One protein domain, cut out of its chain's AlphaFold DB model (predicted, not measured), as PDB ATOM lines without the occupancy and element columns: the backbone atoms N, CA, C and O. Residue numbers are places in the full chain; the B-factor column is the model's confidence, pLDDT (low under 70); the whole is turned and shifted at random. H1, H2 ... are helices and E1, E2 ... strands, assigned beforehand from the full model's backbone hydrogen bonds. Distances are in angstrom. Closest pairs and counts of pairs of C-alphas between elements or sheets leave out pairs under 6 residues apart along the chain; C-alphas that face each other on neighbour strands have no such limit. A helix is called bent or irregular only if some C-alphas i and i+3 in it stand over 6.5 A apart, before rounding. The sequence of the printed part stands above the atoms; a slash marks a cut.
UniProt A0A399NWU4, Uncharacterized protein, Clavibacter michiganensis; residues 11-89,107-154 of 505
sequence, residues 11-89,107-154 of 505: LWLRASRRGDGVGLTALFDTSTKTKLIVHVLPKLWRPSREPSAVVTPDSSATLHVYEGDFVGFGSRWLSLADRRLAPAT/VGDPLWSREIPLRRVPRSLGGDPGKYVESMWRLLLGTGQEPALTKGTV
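What this domain is: This is residues 11 to 89 and 107 to 154 of the 505 residues of an uncharacterized protein of Clavibacter michiganensis (UniProt A0A399NWU4). Two small sheets stand partly face to face as a sandwich, one of E4, E6, E1 and E7, the other of E2, E3 and E5. H1 packs on both sheets where the gap between them opens, and H2 covers the opposite face of E2 E3 E5. The printed part has 127 residues, with two named helices and seven named strands in the order E1 to E6, H1, E7, H2; both sheets, E4 E6 E1 E7 and E2 E3 E5, are mixed. The class is mixed, helices and strands, with 61 residues, under half, in named elements; the whole is compact, with a radius of gyration of the C-alphas of 14.0 A and spans of 37 by 32 by 30 A.

Where its parts are: Find C-alpha 11 at (22.889, 24.633, -31.295), where E1, residues 11 to 15, begins; its sheet also holds E6, residues 70 to 73, E4, residues 53 to 55, and E7, residues 112 to 114. In the other sheet, from first to last C-alpha, E2, residues 22 to 29, measures 23.6 A, E3, residues 34 to 41, 22.9 A, and E5, residues 61 to 66, 16.5 A. H1, residues 75 to 84, is irregular: C-alphas 76 and 79 are 7.4 A apart. H2, residues 129 to 142, runs 19.8 A to C-alpha 142 at (36.847, -6.545, -35.571).

How they stand to each other: Start at E1, antiparallel to E6, with N 13 and O 71 at 2.9 A, within hydrogen-bond range. H1 is on this sheet at a height of 8.2 A, along the strands. E2 and E3 form an antiparallel hairpin, with N 25 and O 38 at 2.9 A. H2 is on their sheet at 9.7 A height; its closest C-alphas to E3 are Met 136 and Leu 41, 6.9 A. Every O i to N i+4 pair is within range in H2, 3 of 6 in H1.

The domain as a whole: Residues 90 to 106 are not printed; C-alphas 89 and 107 are 17.6 A apart. The links E3 to E4 and E7 to H2 are long. The model's pLDDT is under 70 at residues 86 to 89, 107 to 108 and 119 to 130.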
ATOM      1  N   LEU A  11      23.721  25.836 -31.342       90.62
ATOM      2  CA  LEU A  11      22.889  24.633 -31.295       90.62
ATOM      3  C   LEU A  11      23.568  23.574 -30.424       90.62
ATOM      4  O   LEU A  11      24.546  22.956 -30.843       90.62
ATOM      5  N   TRP A  12      23.022  23.321 -29.235       92.06
ATOM      6  CA  TRP A  12      23.503  22.256 -28.356       92.06
ATOM      7  C   TRP A  12      22.887  20.904 -28.712       92.06
ATOM      8  O   TRP A  12      21.668  20.715 -28.636       92.06
ATOM      9  N   LEU A  13      23.751  19.958 -29.075       92.94
ATOM     10  CA  LEU A  13      23.396  18.562 -29.284       92.94
ATOM     11  C   LEU A  13      24.116  17.681 -28.263       92.94
ATOM     12  O   LEU A  13      25.312  17.831 -28.029       92.94
ATOM     13  N   ARG A  14      23.399  16.720 -27.692       92.94
ATOM     14  CA  ARG A  14      23.958  15.650 -26.870       92.94
ATOM     15  C   ARG A  14      24.283  14.446 -27.744       92.94
ATOM     16  O   ARG A  14      23.417  13.974 -28.486       92.94
ATOM     17  N   ALA A  15      25.514  13.956 -27.643       92.69
ATOM     18  CA  ALA A  15      25.953  12.721 -28.279       92.69
ATOM     19  C   ALA A  15      25.306  11.539 -27.554       92.69
ATOM     20  O   ALA A  15      25.473  11.415 -26.348       92.69
ATOM     21  N   SER A  16      24.574  10.684 -28.264       90.88
ATOM     22  CA  SER A  16      23.890   9.496 -27.748       90.88
ATOM     23  C   SER A  16      23.166   9.754 -26.421       90.88
ATOM     24  O   SER A  16      23.689   9.492 -25.337       90.88
ATOM     25  N   ARG A  17      21.940  10.291 -26.487       88.00
ATOM     26  CA  ARG A  17      21.175  10.751 -25.309       88.00
ATOM     27  C   ARG A  17      21.100   9.719 -24.176       88.00
ATOM     28  O   ARG A  17      21.209  10.087 -23.009       88.00
ATOM     29  N   ARG A  18      20.930   8.439 -24.520       83.94
ATOM     30  CA  ARG A  18      20.865   7.318 -23.563       83.94
ATOM     31  C   ARG A  18      22.226   6.677 -23.262       83.94
ATOM     32  O   ARG A  18      22.314   5.799 -22.411       83.94
ATOM     33  N   GLY A  19      23.289   7.120 -23.932       87.62
ATOM     34  CA  GLY A  19      24.628   6.546 -23.832       87.62
ATOM     35  C   GLY A  19      24.688   5.117 -24.366       87.62
ATOM     36  O   GLY A  19      25.223   4.250 -23.678       87.62
ATOM     37  N   ASP A  20      24.072   4.896 -25.529       89.12
ATOM     38  CA  ASP A  20      24.009   3.636 -26.284       89.12
ATOM     39  C   ASP A  20      24.291   3.899 -27.778       89.12
ATOM     40  O   ASP A  20      23.478   3.638 -28.668       89.12
ATOM     41  N   GLY A  21      25.393   4.578 -28.070       91.69
ATOM     42  CA  GLY A  21      25.714   4.997 -29.425       91.69
ATOM     43  C   GLY A  21      27.091   5.623 -29.544       91.69
ATOM     44  O   GLY A  21      27.272   6.776 -29.160       91.69
ATOM     45  N   VAL A  22      28.016   4.896 -30.154       93.69
ATOM     46  CA  VAL A  22      29.332   5.405 -30.567       93.69
ATOM     47  C   VAL A  22      29.373   5.618 -32.073       93.69
ATOM     48  O   VAL A  22      28.503   5.136 -32.796       93.69
ATOM     49  N   GLY A  23      30.375   6.336 -32.572       91.75
ATOM     50  CA  GLY A  23      30.577   6.474 -34.010       91.75
ATOM     51  C   GLY A  23      31.165   7.812 -34.421       91.75
ATOM     52  O   GLY A  23      32.108   8.312 -33.803       91.75
ATOM     53  N   LEU A  24      30.648   8.363 -35.517       90.25
ATOM     54  CA  LEU A  24      31.254   9.499 -36.200       90.25
ATOM     55  C   LEU A  24      30.214  10.413 -36.835       90.25
ATOM     56  O   LEU A  24      29.315   9.951 -37.535       90.25
ATOM     57  N   THR A  25      30.476  11.713 -36.753       89.81
ATOM     58  CA  THR A  25      29.933  12.710 -37.677       89.81
ATOM     59  C   THR A  25      31.042  13.439 -38.422       89.81
ATOM     60  O   THR A  25      31.995  13.911 -37.810       89.81
ATOM     61  N   ALA A  26      30.906  13.567 -39.739       86.62
ATOM     62  CA  ALA A  26      31.778  14.358 -40.594       86.62
ATOM     63  C   ALA A  26      30.942  15.395 -41.354       86.62
ATOM     64  O   ALA A  26      30.029  15.042 -42.104       86.62
ATOM     65  N   LEU A  27      31.260  16.670 -41.154       87.06
ATOM     66  CA  LEU A  27      30.642  17.814 -41.819       87.06
ATOM     67  C   LEU A  27      31.657  18.497 -42.728       87.06
ATOM     68  O   LEU A  27      32.844  18.576 -42.397       87.06
ATOM     69  N   PHE A  28      31.170  19.035 -43.842       84.44
ATOM     70  CA  PHE A  28      31.980  19.811 -44.769       84.44
ATOM     71  C   PHE A  28      31.233  21.056 -45.240       84.44
ATOM     72  O   PHE A  28      30.096  20.973 -45.717       84.44
ATOM     73  N   ASP A  29      31.890  22.202 -45.093       80.94
ATOM     74  CA  ASP A  29      31.439  23.487 -45.613       80.94
ATOM     75  C   ASP A  29      32.194  23.799 -46.908       80.94
ATOM     76  O   ASP A  29      33.403  24.032 -46.907       80.94
ATOM     77  N   THR A  30      31.467  23.831 -48.023       72.19
ATOM     78  CA  THR A  30      32.029  24.085 -49.356       72.19
ATOM     79  C   THR A  30      32.482  25.523 -49.540       72.19
ATOM     80  O   THR A  30      33.428  25.772 -50.277       72.19
ATOM     81  N   SER A  31      31.846  26.482 -48.860       75.88
ATOM     82  CA  SER A  31      32.159  27.904 -49.043       75.88
ATOM     83  C   SER A  31      33.565  28.247 -48.553       75.88
ATOM     84  O   SER A  31      34.261  29.065 -49.149       75.88
ATOM     85  N   THR A  32      33.996  27.576 -47.486       76.19
ATOM     86  CA  THR A  32      35.284  27.805 -46.826       76.19
ATOM     87  C   THR A  32      36.239  26.621 -46.954       76.19
ATOM     88  O   THR A  32      37.380  26.708 -46.502       76.19
ATOM     89  N   LYS A  33      35.783  25.515 -47.557       78.50
ATOM     90  CA  LYS A  33      36.477  24.219 -47.610       78.50
ATOM     91  C   LYS A  33      36.907  23.723 -46.227       78.50
ATOM     92  O   LYS A  33      37.939  23.067 -46.086       78.50
ATOM     93  N   THR A  34      36.132  24.054 -45.194       82.31
ATOM     94  CA  THR A  34      36.416  23.617 -43.826       82.31
ATOM     95  C   THR A  34      35.708  22.312 -43.502       82.31
ATOM     96  O   THR A  34      34.639  22.002 -44.034       82.31
ATOM     97  N   LYS A  35      36.324  21.524 -42.617       85.12
ATOM     98  CA  LYS A  35      35.831  20.205 -42.203       85.12
ATOM     99  C   LYS A  35      35.706  20.108 -40.688       85.12
ATOM    100  O   LYS A  35      36.622  20.489 -39.965       85.12
ATOM    101  N   LEU A  36      34.612  19.530 -40.213       87.19
ATOM    102  CA  LEU A  36      34.445  19.194 -38.804       87.19
ATOM    103  C   LEU A  36      34.201  17.700 -38.668       87.19
ATOM    104  O   LEU A  36      33.248  17.159 -39.226       87.19
ATOM    105  N   ILE A  37      35.060  17.047 -37.900       87.62
ATOM    106  CA  ILE A  37      34.985  15.618 -37.613       87.62
ATOM    107  C   ILE A  37      34.707  15.484 -36.123       87.62
ATOM    108  O   ILE A  37      35.416  16.065 -35.310       87.62
ATOM    109  N   VAL A  38      33.679  14.732 -35.752       90.75
ATOM    110  CA  VAL A  38      33.325  14.476 -34.357       90.75
ATOM    111  C   VAL A  38      33.241  12.973 -34.147       90.75
ATOM    112  O   VAL A  38      32.352  12.317 -34.684       90.75
ATOM    113  N   HIS A  39      34.164  12.428 -33.361       91.25
ATOM    114  CA  HIS A  39      34.114  11.045 -32.899       91.25
ATOM    115  C   HIS A  39      33.362  10.969 -31.576       91.25
ATOM    116  O   HIS A  39      33.683  11.714 -30.649       91.25
ATOM    117  N   VAL A  40      32.408  10.044 -31.485       93.75
ATOM    118  CA  VAL A  40      31.695   9.714 -30.247       93.75
ATOM    119  C   VAL A  40      32.238   8.388 -29.730       93.75
ATOM    120  O   VAL A  40      31.997   7.347 -30.333       93.75
ATOM    121  N   LEU A  41      32.993   8.441 -28.638       93.06
ATOM    122  CA  LEU A  41      33.666   7.314 -27.998       93.06
ATOM    123  C   LEU A  41      32.791   6.682 -26.897       93.06
ATOM    124  O   LEU A  41      31.943   7.377 -26.324       93.06
ATOM    125  N   PRO A  42      33.019   5.403 -26.534       92.81
ATOM    126  CA  PRO A  42      32.321   4.748 -25.430       92.81
ATOM    127  C   PRO A  42      32.395   5.551 -24.128       92.81
ATOM    128  O   PRO A  42      33.489   5.925 -23.697       92.81
ATOM    129  N   LYS A  43      31.262   5.771 -23.442       90.81
ATOM    130  CA  LYS A  43      31.231   6.494 -22.154       90.81
ATOM    131  C   LYS A  43      32.210   5.882 -21.165       90.81
ATOM    132  O   LYS A  43      32.857   6.629 -20.446       90.81
ATOM    133  N   LEU A  44      32.368   4.558 -21.151       89.12
ATOM    134  CA  LEU A  44      33.215   3.845 -20.189       89.12
ATOM    135  C   LEU A  44      34.710   4.169 -20.305       89.12
ATOM    136  O   LEU A  44      35.438   3.937 -19.343       89.12
ATOM    137  N   TRP A  45      35.150   4.743 -21.429       88.12
ATOM    138  CA  TRP A  45      36.517   5.232 -21.637       88.12
ATOM    139  C   TRP A  45      36.718   6.688 -21.198       88.12
ATOM    140  O   TRP A  45      37.844   7.184 -21.201       88.12
ATOM    141  N   ARG A  46      35.641   7.395 -20.826       84.81
ATOM    142  CA  ARG A  46      35.720   8.777 -20.335       84.81
ATOM    143  C   ARG A  46      36.536   8.815 -19.034       84.81
ATOM    144  O   ARG A  46      36.222   8.038 -18.141       84.81
ATOM    145  N   PRO A  47      37.493   9.744 -18.861       78.44
ATOM    146  CA  PRO A  47      38.234   9.882 -17.603       78.44
ATOM    147  C   PRO A  47      37.365  10.304 -16.403       78.44
ATOM    148  O   PRO A  47      37.592   9.863 -15.284       78.44
ATOM    149  N   SER A  48      36.356  11.156 -16.620       77.38
ATOM    150  CA  SER A  48      35.401  11.591 -15.591       77.38
ATOM    151  C   SER A  48      34.078  10.824 -15.676       77.38
ATOM    152  O   SER A  48      33.737  10.244 -16.705       77.38
ATOM    153  N   ARG A  49      33.275  10.852 -14.604       76.94
ATOM    154  CA  ARG A  49      31.878  10.377 -14.650       76.94
ATOM    155  C   ARG A  49      30.934  11.405 -15.273       76.94
ATOM    156  O   ARG A  49      29.980  11.038 -15.955       76.94
ATOM    157  N   GLU A  50      31.209  12.688 -15.062       82.56
ATOM    158  CA  GLU A  50      30.342  13.769 -15.527       82.56
ATOM    159  C   GLU A  50      30.483  14.001 -17.039       82.56
ATOM    160  O   GLU A  50      31.611  14.022 -17.543       82.56
ATOM    161  N   PRO A  51      29.366  14.183 -17.770       84.81
ATOM    162  CA  PRO A  51      29.399  14.643 -19.150       84.81
ATOM    163  C   PRO A  51      30.097  15.994 -19.284       84.81
ATOM    164  O   PRO A  51      29.923  16.884 -18.452       84.81
ATOM    165  N   SER A  52      30.845  16.155 -20.367       86.75
ATOM    166  CA  SER A  52      31.498  17.414 -20.717       86.75
ATOM    167  C   SER A  52      30.719  18.164 -21.797       86.75
ATOM    168  O   SER A  52      29.897  17.583 -22.509       86.75
ATOM    169  N   ALA A  53      30.971  19.467 -21.911       88.62
ATOM    170  CA  ALA A  53      30.422  20.306 -22.971       88.62
ATOM    171  C   ALA A  53      31.563  20.967 -23.755       88.62
ATOM    172  O   ALA A  53      32.473  21.545 -23.161       88.62
ATOM    173  N   VAL A  54      31.512  20.888 -25.085       88.56
ATOM    174  CA  VAL A  54      32.520  21.454 -25.995       88.56
ATOM    175  C   VAL A  54      31.828  22.266 -27.083       88.56
ATOM    176  O   VAL A  54      30.773  21.875 -27.570       88.56
ATOM    177  N   VAL A  55      32.422  23.388 -27.484       90.31
ATOM    178  CA  VAL A  55      31.945  24.199 -28.614       90.31
ATOM    179  C   VAL A  55      32.789  23.886 -29.846       90.31
ATOM    180  O   VAL A  55      34.009  23.742 -29.749       90.31
ATOM    181  N   THR A  56      32.146  23.746 -31.002       90.19
ATOM    182  CA  THR A  56      32.835  23.499 -32.271       90.19
ATOM    183  C   THR A  56      33.638  24.728 -32.688       90.19
ATOM    184  O   THR A  56      33.071  25.822 -32.679       90.19
ATOM    185  N   PRO A  57      34.903  24.585 -33.108       88.75
ATOM    186  CA  PRO A  57      35.637  25.703 -33.685       88.75
ATOM    187  C   PRO A  57      35.084  26.064 -35.068       88.75
ATOM    188  O   PRO A  57      34.510  25.223 -35.765       88.75
ATOM    189  N   ASP A  58      35.305  27.309 -35.487       85.31
ATOM    190  CA  ASP A  58      34.977  27.723 -36.850       85.31
ATOM    191  C   ASP A  58      35.977  27.135 -37.859       85.31
ATOM    192  O   ASP A  58      35.617  26.835 -38.991       85.31
ATOM    193  N   SER A  59      37.237  26.911 -37.490       86.12
ATOM    194  CA  SER A  59      38.228  26.288 -38.376       86.12
ATOM    195  C   SER A  59      38.030  24.776 -38.534       86.12
ATOM    196  O   SER A  59      37.284  24.135 -37.793       86.12
ATOM    197  N   SER A  60      38.738  24.190 -39.507       85.06
ATOM    198  CA  SER A  60      38.788  22.737 -39.654       85.06
ATOM    199  C   SER A  60      39.301  22.071 -38.380       85.06
ATOM    200  O   SER A  60      40.381  22.417 -37.899       85.06
ATOM    201  N   ALA A  61      38.560  21.098 -37.856       86.38
ATOM    202  CA  ALA A  61      38.906  20.444 -36.602       86.38
ATOM    203  C   ALA A  61      38.411  19.003 -36.508       86.38
ATOM    204  O   ALA A  61      37.430  18.603 -37.136       86.38
ATOM    205  N   THR A  62      39.090  18.247 -35.649       86.44
ATOM    206  CA  THR A  62      38.642  16.937 -35.182       86.44
ATOM    207  C   THR A  62      38.382  17.020 -33.688       86.44
ATOM    208  O   THR A  62      39.245  17.435 -32.917       86.44
ATOM    209  N   LEU A  63      37.175  16.648 -33.282       88.25
ATOM    210  CA  LEU A  63      36.728  16.600 -31.904       88.25
ATOM    211  C   LEU A  63      36.509  15.147 -31.502       88.25
ATOM    212  O   LEU A  63      35.943  14.348 -32.245       88.25
ATOM    213  N   HIS A  64      36.914  14.831 -30.283       89.62
ATOM    214  CA  HIS A  64      36.624  13.552 -29.649       89.62
ATOM    215  C   HIS A  64      35.764  13.834 -28.432       89.62
ATOM    216  O   HIS A  64      36.191  14.592 -27.554       89.62
ATOM    217  N   VAL A  65      34.572  13.261 -28.403       91.50
ATOM    218  CA  VAL A  65      33.615  13.357 -27.301       91.50
ATOM    219  C   VAL A  65      33.197  11.954 -26.896       91.50
ATOM    220  O   VAL A  65      33.411  11.001 -27.641       91.50
ATOM    221  N   TYR A  66      32.614  11.810 -25.720       92.56
ATOM    222  CA  TYR A  66      32.102  10.539 -25.234       92.56
ATOM    223  C   TYR A  66      30.578  10.501 -25.315       92.56
ATOM    224  O   TYR A  66      29.907  11.533 -25.284       92.56
ATOM    225  N   GLU A  67      30.015   9.302 -25.363       92.81
ATOM    226  CA  GLU A  67      28.585   9.064 -25.162       92.81
ATOM    227  C   GLU A  67      28.032   9.870 -23.968       92.81
ATOM    228  O   GLU A  67      28.494   9.762 -22.829       92.81
ATOM    229  N   GLY A  68      27.015  10.683 -24.223       90.62
ATOM    230  CA  GLY A  68      26.366  11.567 -23.264       90.62
ATOM    231  C   GLY A  68      26.952  12.979 -23.164       90.62
ATOM    232  O   GLY A  68      26.314  13.793 -22.498       90.62
ATOM    233  N   ASP A  69      28.099  13.277 -23.791       92.12
ATOM    234  CA  ASP A  69      28.674  14.632 -23.858       92.12
ATOM    235  C   ASP A  69      27.838  15.574 -24.737       92.12
ATOM    236  O   ASP A  69      27.044  15.144 -25.577       92.12
ATOM    237  N   PHE A  70      28.056  16.875 -24.564       92.44
ATOM    238  CA  PHE A  70      27.373  17.940 -25.289       92.44
ATOM    239  C   PHE A  70      28.319  18.644 -26.262       92.44
ATOM    240  O   PHE A  70      29.442  19.011 -25.911       92.44
ATOM    241  N   VAL A  71      27.834  18.890 -27.476       92.25
ATOM    242  CA  VAL A  71      28.530  19.646 -28.517       92.25
ATOM    243  C   VAL A  71      27.674  20.838 -28.926       92.25
ATOM    244  O   VAL A  71      26.540  20.676 -29.375       92.25
ATOM    245  N   GLY A  72      28.215  22.038 -28.743       92.12
ATOM    246  CA  GLY A  72      27.619  23.297 -29.175       92.12
ATOM    247  C   GLY A  72      28.106  23.644 -30.574       92.12
ATOM    248  O   GLY A  72      29.277  23.973 -30.751       92.12
ATOM    249  N   PHE A  73      27.220  23.563 -31.562       90.94
ATOM    250  CA  PHE A  73      27.516  23.921 -32.945       90.94
ATOM    251  C   PHE A  73      27.335  25.427 -33.139       90.94
ATOM    252  O   PHE A  73      26.219  25.939 -33.021       90.94
ATOM    253  N   GLY A  74      28.445  26.113 -33.415       88.50
ATOM    254  CA  GLY A  74      28.490  27.552 -33.683       88.50
ATOM    255  C   GLY A  74      27.927  27.940 -35.045       88.50
ATOM    256  O   GLY A  74      27.591  27.073 -35.852       88.50
ATOM    257  N   SER A  75      27.851  29.245 -35.314       86.25
ATOM    258  CA  SER A  75      27.207  29.841 -36.498       86.25
ATOM    259  C   SER A  75      27.580  29.164 -37.823       86.25
ATOM    260  O   SER A  75      26.703  28.919 -38.655       86.25
ATOM    261  N   ARG A  76      28.852  28.773 -37.993       86.31
ATOM    262  CA  ARG A  76      29.340  28.055 -39.180       86.31
ATOM    263  C   ARG A  76      28.658  26.703 -39.390       86.31
ATOM    264  O   ARG A  76      28.235  26.383 -40.498       86.31
ATOM    265  N   TRP A  77      28.534  25.906 -38.335       87.88
ATOM    266  CA  TRP A  77      28.010  24.540 -38.412       87.88
ATOM    267  C   TRP A  77      26.519  24.446 -38.090       87.88
ATOM    268  O   TRP A  77      25.881  23.445 -38.421       87.88
ATOM    269  N   LEU A  78      25.955  25.490 -37.477       88.38
ATOM    270  CA  LEU A  78      24.602  25.530 -36.933       88.38
ATOM    271  C   LEU A  78      23.560  25.103 -37.963       88.38
ATOM    272  O   LEU A  78      22.778  24.194 -37.701       88.38
ATOM    273  N   SER A  79      23.586  25.679 -39.167       83.56
ATOM    274  CA  SER A  79      22.569  25.376 -40.183       83.56
ATOM    275  C   SER A  79      22.648  23.941 -40.729       83.56
ATOM    276  O   SER A  79      21.627  23.391 -41.155       83.56
ATOM    277  N   LEU A  80      23.841  23.332 -40.739       83.19
ATOM    278  CA  LEU A  80      24.048  21.941 -41.153       83.19
ATOM    279  C   LEU A  80      23.604  20.986 -40.043       83.19
ATOM    280  O   LEU A  80      22.834  20.058 -40.300       83.19
ATOM    281  N   ALA A  81      24.038  21.248 -38.810       86.38
ATOM    282  CA  ALA A  81      23.702  20.447 -37.641       86.38
ATOM    283  C   ALA A  81      22.189  20.456 -37.353       86.38
ATOM    284  O   ALA A  81      21.592  19.391 -37.172       86.38
ATOM    285  N   ASP A  82      21.553  21.630 -37.411       84.25
ATOM    286  CA  ASP A  82      20.121  21.823 -37.152       84.25
ATOM    287  C   ASP A  82      19.245  21.020 -38.122       84.25
ATOM    288  O   ASP A  82      18.326  20.307 -37.709       84.25
ATOM    289  N   ARG A  83      19.572  21.084 -39.419       77.31
ATOM    290  CA  ARG A  83      18.777  20.459 -40.483       77.31
ATOM    291  C   ARG A  83      19.012  18.959 -40.626       77.31
ATOM    292  O   ARG A  83      18.109  18.257 -41.076       77.31
ATOM    293  N   ARG A  84      20.219  18.466 -40.325       77.69
ATOM    294  CA  ARG A  84      20.643  17.117 -40.742       77.69
ATOM    295  C   ARG A  84      21.017  16.173 -39.603       77.69
ATOM    296  O   ARG A  84      20.791  14.978 -39.761       77.69
ATOM    297  N   LEU A  85      21.557  16.667 -38.487       82.56
ATOM    298  CA  LEU A  85      21.999  15.805 -37.379       82.56
ATOM    299  C   LEU A  85      20.903  15.583 -36.341       82.56
ATOM    300  O   LEU A  85      20.763  14.482 -35.819       82.56
ATOM    301  N   ALA A  86      20.108  16.615 -36.067       69.12
ATOM    302  CA  ALA A  86      19.001  16.535 -35.125       69.12
ATOM    303  C   ALA A  86      17.776  17.286 -35.672       69.12
ATOM    304  O   ALA A  86      17.408  18.332 -35.126       69.12
ATOM    305  N   PRO A  87      17.147  16.807 -36.764       56.25
ATOM    306  CA  PRO A  87      15.958  17.450 -37.315       56.25
ATOM    307  C   PRO A  87      14.856  17.473 -36.251       56.25
ATOM    308  O   PRO A  87      14.562  16.432 -35.655       56.25
ATOM    309  N   ALA A  88      14.300  18.666 -36.011       51.72
ATOM    310  CA  ALA A  88      13.408  18.993 -34.901       51.72
ATOM    311  C   ALA A  88      12.436  17.857 -34.533       51.72
ATOM    312  O   ALA A  88      11.753  17.277 -35.382       51.72
ATOM    313  N   THR A  89      12.379  17.544 -33.240       48.22
ATOM    314  CA  THR A  89      11.315  16.725 -32.664       48.22
ATOM    315  C   THR A  89       9.980  17.434 -32.846       48.22
ATOM    316  O   THR A  89       9.852  18.619 -32.544       48.22
ATOM    317  N   VAL A 107      18.264   1.060 -29.621       55.00
ATOM    318  CA  VAL A 107      18.921   0.902 -30.933       55.00
ATOM    319  C   VAL A 107      18.451   1.975 -31.923       55.00
ATOM    320  O   VAL A 107      19.275   2.536 -32.646       55.00
ATOM    321  N   GLY A 108      17.163   2.337 -31.884       64.06
ATOM    322  CA  GLY A 108      16.536   3.303 -32.793       64.06
ATOM    323  C   GLY A 108      16.859   4.778 -32.527       64.06
ATOM    324  O   GLY A 108      16.571   5.618 -33.384       64.06
ATOM    325  N   ASP A 109      17.464   5.114 -31.382       78.62
ATOM    326  CA  ASP A 109      17.763   6.508 -31.038       78.62
ATOM    327  C   ASP A 109      18.865   7.091 -31.942       78.62
ATOM    328  O   ASP A 109      19.882   6.431 -32.169       78.62
ATOM    329  N   PRO A 110      18.733   8.337 -32.428       87.50
ATOM    330  CA  PRO A 110      19.757   8.964 -33.259       87.50
ATOM    331  C   PRO A 110      21.061   9.213 -32.486       87.50
ATOM    332  O   PRO A 110      21.057   9.377 -31.264       87.50
ATOM    333  N   LEU A 111      22.184   9.324 -33.211       90.44
ATOM    334  CA  LEU A 111      23.480   9.682 -32.611       90.44
ATOM    335  C   LEU A 111      23.440  11.045 -31.909       90.44
ATOM    336  O   LEU A 111      24.125  11.233 -30.911       90.44
ATOM    337  N   TRP A 112      22.636  11.988 -32.406       92.25
ATOM    338  CA  TRP A 112      22.522  13.334 -31.851       92.25
ATOM    339  C   TRP A 112      21.097  13.642 -31.419       92.25
ATOM    340  O   TRP A 112      20.133  13.350 -32.124       92.25
ATOM    341  N   SER A 113      20.963  14.282 -30.262       90.31
ATOM    342  CA  SER A 113      19.687  14.772 -29.737       90.31
ATOM    343  C   SER A 113      19.820  16.225 -29.307       90.31
ATOM    344  O   SER A 113      20.832  16.591 -28.721       90.31
ATOM    345  N   ARG A 114      18.809  17.061 -29.564       89.81
ATOM    346  CA  ARG A 114      18.807  18.447 -29.069       89.81
ATOM    347  C   ARG A 114      18.626  18.444 -27.555       89.81
ATOM    348  O   ARG A 114      17.591  17.994 -27.070       89.81
ATOM    349  N   GLU A 115      19.616  18.940 -26.825       88.50
ATOM    350  CA  GLU A 115      19.579  19.034 -25.365       88.50
ATOM    351  C   GLU A 115      20.592  20.086 -24.902       88.50
ATOM    352  O   GLU A 115      21.719  20.124 -25.390       88.50
ATOM    353  N   ILE A 116      20.190  20.946 -23.964       85.19
ATOM    354  CA  ILE A 116      21.045  22.010 -23.427       85.19
ATOM    355  C   ILE A 116      21.767  21.473 -22.181       85.19
ATOM    356  O   ILE A 116      21.100  20.929 -21.297       85.19
ATOM    357  N   PRO A 117      23.100  21.625 -22.066       84.12
ATOM    358  CA  PRO A 117      23.835  21.153 -20.897       84.12
ATOM    359  C   PRO A 117      23.401  21.894 -19.624       84.12
ATOM    360  O   PRO A 117      23.423  23.122 -19.570       84.12
ATOM    361  N   LEU A 118      23.060  21.145 -18.567       74.19
ATOM    362  CA  LEU A 118      22.667  21.706 -17.262       74.19
ATOM    363  C   LEU A 118      23.838  22.370 -16.515       74.19
ATOM    364  O   LEU A 118      23.629  23.291 -15.727       74.19
ATOM    365  N   ARG A 119      25.073  21.905 -16.746       67.12
ATOM    366  CA  ARG A 119      26.316  22.470 -16.197       67.12
ATOM    367  C   ARG A 119      27.431  22.374 -17.234       67.12
ATOM    368  O   ARG A 119      27.602  21.334 -17.863       67.12
ATOM    369  N   ARG A 120      28.209  23.451 -17.389       61.09
ATOM    370  CA  ARG A 120      29.436  23.450 -18.196       61.09
ATOM    371  C   ARG A 120      30.591  23.000 -17.317       61.09
ATOM    372  O   ARG A 120      31.114  23.793 -16.542       61.09
ATOM    373  N   VAL A 121      30.963  21.732 -17.426       57.72
ATOM    374  CA  VAL A 121      32.210  21.234 -16.842       57.72
ATOM    375  C   VAL A 121      33.290  21.380 -17.914       57.72
ATOM    376  O   VAL A 121      33.145  20.782 -18.987       57.72
ATOM    377  N   PRO A 122      34.339  22.198 -17.687       54.81
ATOM    378  CA  PRO A 122      35.462  22.281 -18.606       54.81
ATOM    379  C   PRO A 122      36.065  20.892 -18.809       54.81
ATOM    380  O   PRO A 122      36.246  20.136 -17.854       54.81
ATOM    381  N   ARG A 123      36.373  20.554 -20.060       60.84
ATOM    382  CA  ARG A 123      37.023  19.290 -20.406       60.84
ATOM    383  C   ARG A 123      38.342  19.164 -19.636       60.84
ATOM    384  O   ARG A 123      39.212  20.018 -19.791       60.84
ATOM    385  N   SER A 124      38.527  18.088 -18.868       47.31
ATOM    386  CA  SER A 124      39.876  17.708 -18.450       47.31
ATOM    387  C   SER A 124      40.580  17.064 -19.648       47.31
ATOM    388  O   SER A 124      40.068  16.140 -20.285       47.31
ATOM    389  N   LEU A 125      41.732  17.615 -20.027       44.19
ATOM    390  CA  LEU A 125      42.590  17.067 -21.078       44.19
ATOM    391  C   LEU A 125      43.368  15.874 -20.499       44.19
ATOM    392  O   LEU A 125      44.547  15.986 -20.186       44.19
ATOM    393  N   GLY A 126      42.683  14.753 -20.276       42.81
ATOM    394  CA  GLY A 126      43.314  13.486 -19.903       42.81
ATOM    395  C   GLY A 126      43.440  12.552 -21.109       42.81
ATOM    396  O   GLY A 126      42.427  12.235 -21.729       42.81
ATOM    397  N   GLY A 127      44.663  12.092 -21.401       53.06
ATOM    398  CA  GLY A 127      44.974  11.078 -22.424       53.06
ATOM    399  C   GLY A 127      45.161  11.610 -23.854       53.06
ATOM    400  O   GLY A 127      44.778  12.736 -24.161       53.06
ATOM    401  N   ASP A 128      45.755  10.782 -24.725       61.88
ATOM    402  CA  ASP A 128      45.836  10.998 -26.179       61.88
ATOM    403  C   ASP A 128      44.563  10.433 -26.849       61.88
ATOM    404  O   ASP A 128      44.442   9.212 -27.007       61.88
ATOM    405  N   PRO A 129      43.591  11.279 -27.242       66.44
ATOM    406  CA  PRO A 129      42.301  10.821 -27.758       66.44
ATOM    407  C   PRO A 129      42.416  10.087 -29.102       66.44
ATOM    408  O   PRO A 129      41.508   9.337 -29.465       66.44
ATOM    409  N   GLY A 130      43.518  10.285 -29.838       68.38
ATOM    410  CA  GLY A 130      43.736   9.669 -31.146       68.38
ATOM    411  C   GLY A 130      43.835   8.146 -31.064       68.38
ATOM    412  O   GLY A 130      43.215   7.446 -31.868       68.38
ATOM    413  N   LYS A 131      44.521   7.621 -30.039       72.75
ATOM    414  CA  LYS A 131      44.624   6.171 -29.797       72.75
ATOM    415  C   LYS A 131      43.264   5.538 -29.498       72.75
ATOM    416  O   LYS A 131      42.986   4.432 -29.946       72.75
ATOM    417  N   TYR A 132      42.380   6.252 -28.798       85.50
ATOM    418  CA  TYR A 132      41.062   5.723 -28.429       85.50
ATOM    419  C   TYR A 132      40.137   5.611 -29.639       85.50
ATOM    420  O   TYR A 132      39.358   4.666 -29.731       85.50
ATOM    421  N   VAL A 133      40.240   6.530 -30.602       85.19
ATOM    422  CA  VAL A 133      39.489   6.427 -31.862       85.19
ATOM    423  C   VAL A 133      39.880   5.174 -32.630       85.19
ATOM    424  O   VAL A 133      39.010   4.453 -33.112       85.19
ATOM    425  N   GLU A 134      41.177   4.904 -32.745       80.56
ATOM    426  CA  GLU A 134      41.657   3.717 -33.446       80.56
ATOM    427  C   GLU A 134      41.163   2.433 -32.767       80.56
ATOM    428  O   GLU A 134      40.629   1.541 -33.428       80.56
ATOM    429  N   SER A 135      41.243   2.380 -31.436       85.44
ATOM    430  CA  SER A 135      40.718   1.276 -30.632       85.44
ATOM    431  C   SER A 135      39.205   1.100 -30.781       85.44
ATOM    432  O   SER A 135      38.738  -0.029 -30.909       85.44
ATOM    433  N   MET A 136      38.427   2.187 -30.852       89.19
ATOM    434  CA  MET A 136      36.986   2.118 -31.136       89.19
ATOM    435  C   MET A 136      36.721   1.434 -32.477       89.19
ATOM    436  O   MET A 136      35.920   0.505 -32.543       89.19
ATOM    437  N   TRP A 137      37.397   1.862 -33.544       84.56
ATOM    438  CA  TRP A 137      37.185   1.285 -34.872       84.56
ATOM    439  C   TRP A 137      37.642  -0.166 -34.962       84.56
ATOM    440  O   TRP A 137      36.924  -0.984 -35.533       84.56
ATOM    441  N   ARG A 138      38.785  -0.514 -34.355       81.56
ATOM    442  CA  ARG A 138      39.230  -1.911 -34.241       81.56
ATOM    443  C   ARG A 138      38.192  -2.770 -33.531       81.56
ATOM    444  O   ARG A 138      37.891  -3.860 -34.006       81.56
ATOM    445  N   LEU A 139      37.631  -2.275 -32.428       86.69
ATOM    446  CA  LEU A 139      36.626  -2.994 -31.656       86.69
ATOM    447  C   LEU A 139      35.346  -3.198 -32.472       86.69
ATOM    448  O   LEU A 139      34.905  -4.332 -32.620       86.69
ATOM    449  N   LEU A 140      34.786  -2.133 -33.052       87.00
ATOM    450  CA  LEU A 140      33.552  -2.192 -33.846       87.00
ATOM    451  C   LEU A 140      33.701  -3.113 -35.063       87.00
ATOM    452  O   LEU A 140      32.914  -4.034 -35.263       87.00
ATOM    453  N   LEU A 141      34.745  -2.902 -35.858       80.50
ATOM    454  CA  LEU A 141      34.906  -3.603 -37.130       80.50
ATOM    455  C   LEU A 141      35.464  -5.017 -36.931       80.50
ATOM    456  O   LEU A 141      35.027  -5.948 -37.600       80.50
ATOM    457  N   GLY A 142      36.352  -5.219 -35.954       79.12
ATOM    458  CA  GLY A 142      36.847  -6.545 -35.571       79.12
ATOM    459  C   GLY A 142      35.785  -7.427 -34.906       79.12
ATOM    460  O   GLY A 142      35.922  -8.655 -34.884       79.12
ATOM    461  N   THR A 143      34.709  -6.828 -34.385       81.94
ATOM    462  CA  THR A 143      33.537  -7.561 -33.885       81.94
ATOM    463  C   THR A 143      32.441  -7.776 -34.926       81.94
ATOM    464  O   THR A 143      31.493  -8.500 -34.639       81.94
ATOM    465  N   GLY A 144      32.598  -7.236 -36.140       78.75
ATOM    466  CA  GLY A 144      31.599  -7.348 -37.205       78.75
ATOM    467  C   GLY A 144      30.349  -6.501 -36.959       78.75
ATOM    468  O   GLY A 144      29.294  -6.818 -37.492       78.75
ATOM    469  N   GLN A 145      30.443  -5.450 -36.136       84.44
ATOM    470  CA  GLN A 145      29.311  -4.564 -35.872       84.44
ATOM    471  C   GLN A 145      28.902  -3.802 -37.128       84.44
ATOM    472  O   GLN A 145      29.745  -3.276 -37.861       84.44
ATOM    473  N   GLU A 146      27.594  -3.668 -37.317       83.38
ATOM    474  CA  GLU A 146      27.015  -2.878 -38.395       83.38
ATOM    475  C   GLU A 146      26.526  -1.512 -37.886       83.38
ATOM    476  O   GLU A 146      26.104  -1.383 -36.731       83.38
ATOM    477  N   PRO A 147      26.561  -0.463 -38.728       85.25
ATOM    478  CA  PRO A 147      25.978   0.822 -38.374       85.25
ATOM    479  C   PRO A 147      24.464   0.709 -38.143       85.25
ATOM    480  O   PRO A 147      23.726   0.185 -38.974       85.25
ATOM    481  N   ALA A 148      23.973   1.301 -37.057       86.06
ATOM    482  CA  ALA A 148      22.550   1.409 -36.775       86.06
ATOM    483  C   ALA A 148      21.866   2.376 -37.762       86.06
ATOM    484  O   ALA A 148      22.221   3.560 -37.876       86.06
ATOM    485  N   LEU A 149      20.837   1.880 -38.452       81.75
ATOM    486  CA  LEU A 149      19.996   2.662 -39.360       81.75
ATOM    487  C   LEU A 149      18.963   3.468 -38.559       81.75
ATOM    488  O   LEU A 149      17.820   3.059 -38.374       81.75
ATOM    489  N   THR A 150      19.389   4.623 -38.054       81.31
ATOM    490  CA  THR A 150      18.572   5.539 -37.245       81.31
ATOM    491  C   THR A 150      18.243   6.815 -38.013       81.31
ATOM    492  O   THR A 150      18.804   7.098 -39.078       81.31
ATOM    493  N   LYS A 151      17.317   7.628 -37.491       76.00
ATOM    494  CA  LYS A 151      16.979   8.912 -38.116       76.00
ATOM    495  C   LYS A 151      18.223   9.803 -38.192       76.00
ATOM    496  O   LYS A 151      18.855  10.084 -37.181       76.00
ATOM    497  N   GLY A 152      18.537  10.285 -39.393       74.62
ATOM    498  CA  GLY A 152      19.724  11.106 -39.629       74.62
ATOM    499  C   GLY A 152      21.012  10.303 -39.818       74.62
ATOM    500  O   GLY A 152      22.053  10.928 -40.017       74.62
ATOM    501  N   THR A 153      20.972   8.963 -39.797       80.44
ATOM    502  CA  THR A 153      22.116   8.147 -40.216       80.44
ATOM    503  C   THR A 153      22.459   8.478 -41.670       80.44
ATOM    504  O   THR A 153      21.606   8.427 -42.555       80.44
ATOM    505  N   VAL A 154      23.719   8.825 -41.910       78.88
ATOM    506  CA  VAL A 154      24.286   9.053 -43.239       78.88
ATOM    507  C   VAL A 154      25.528   8.183 -43.332       78.88
ATOM    508  O   VAL A 154      26.537   8.467 -42.688       78.88
TER     509      VAL A 154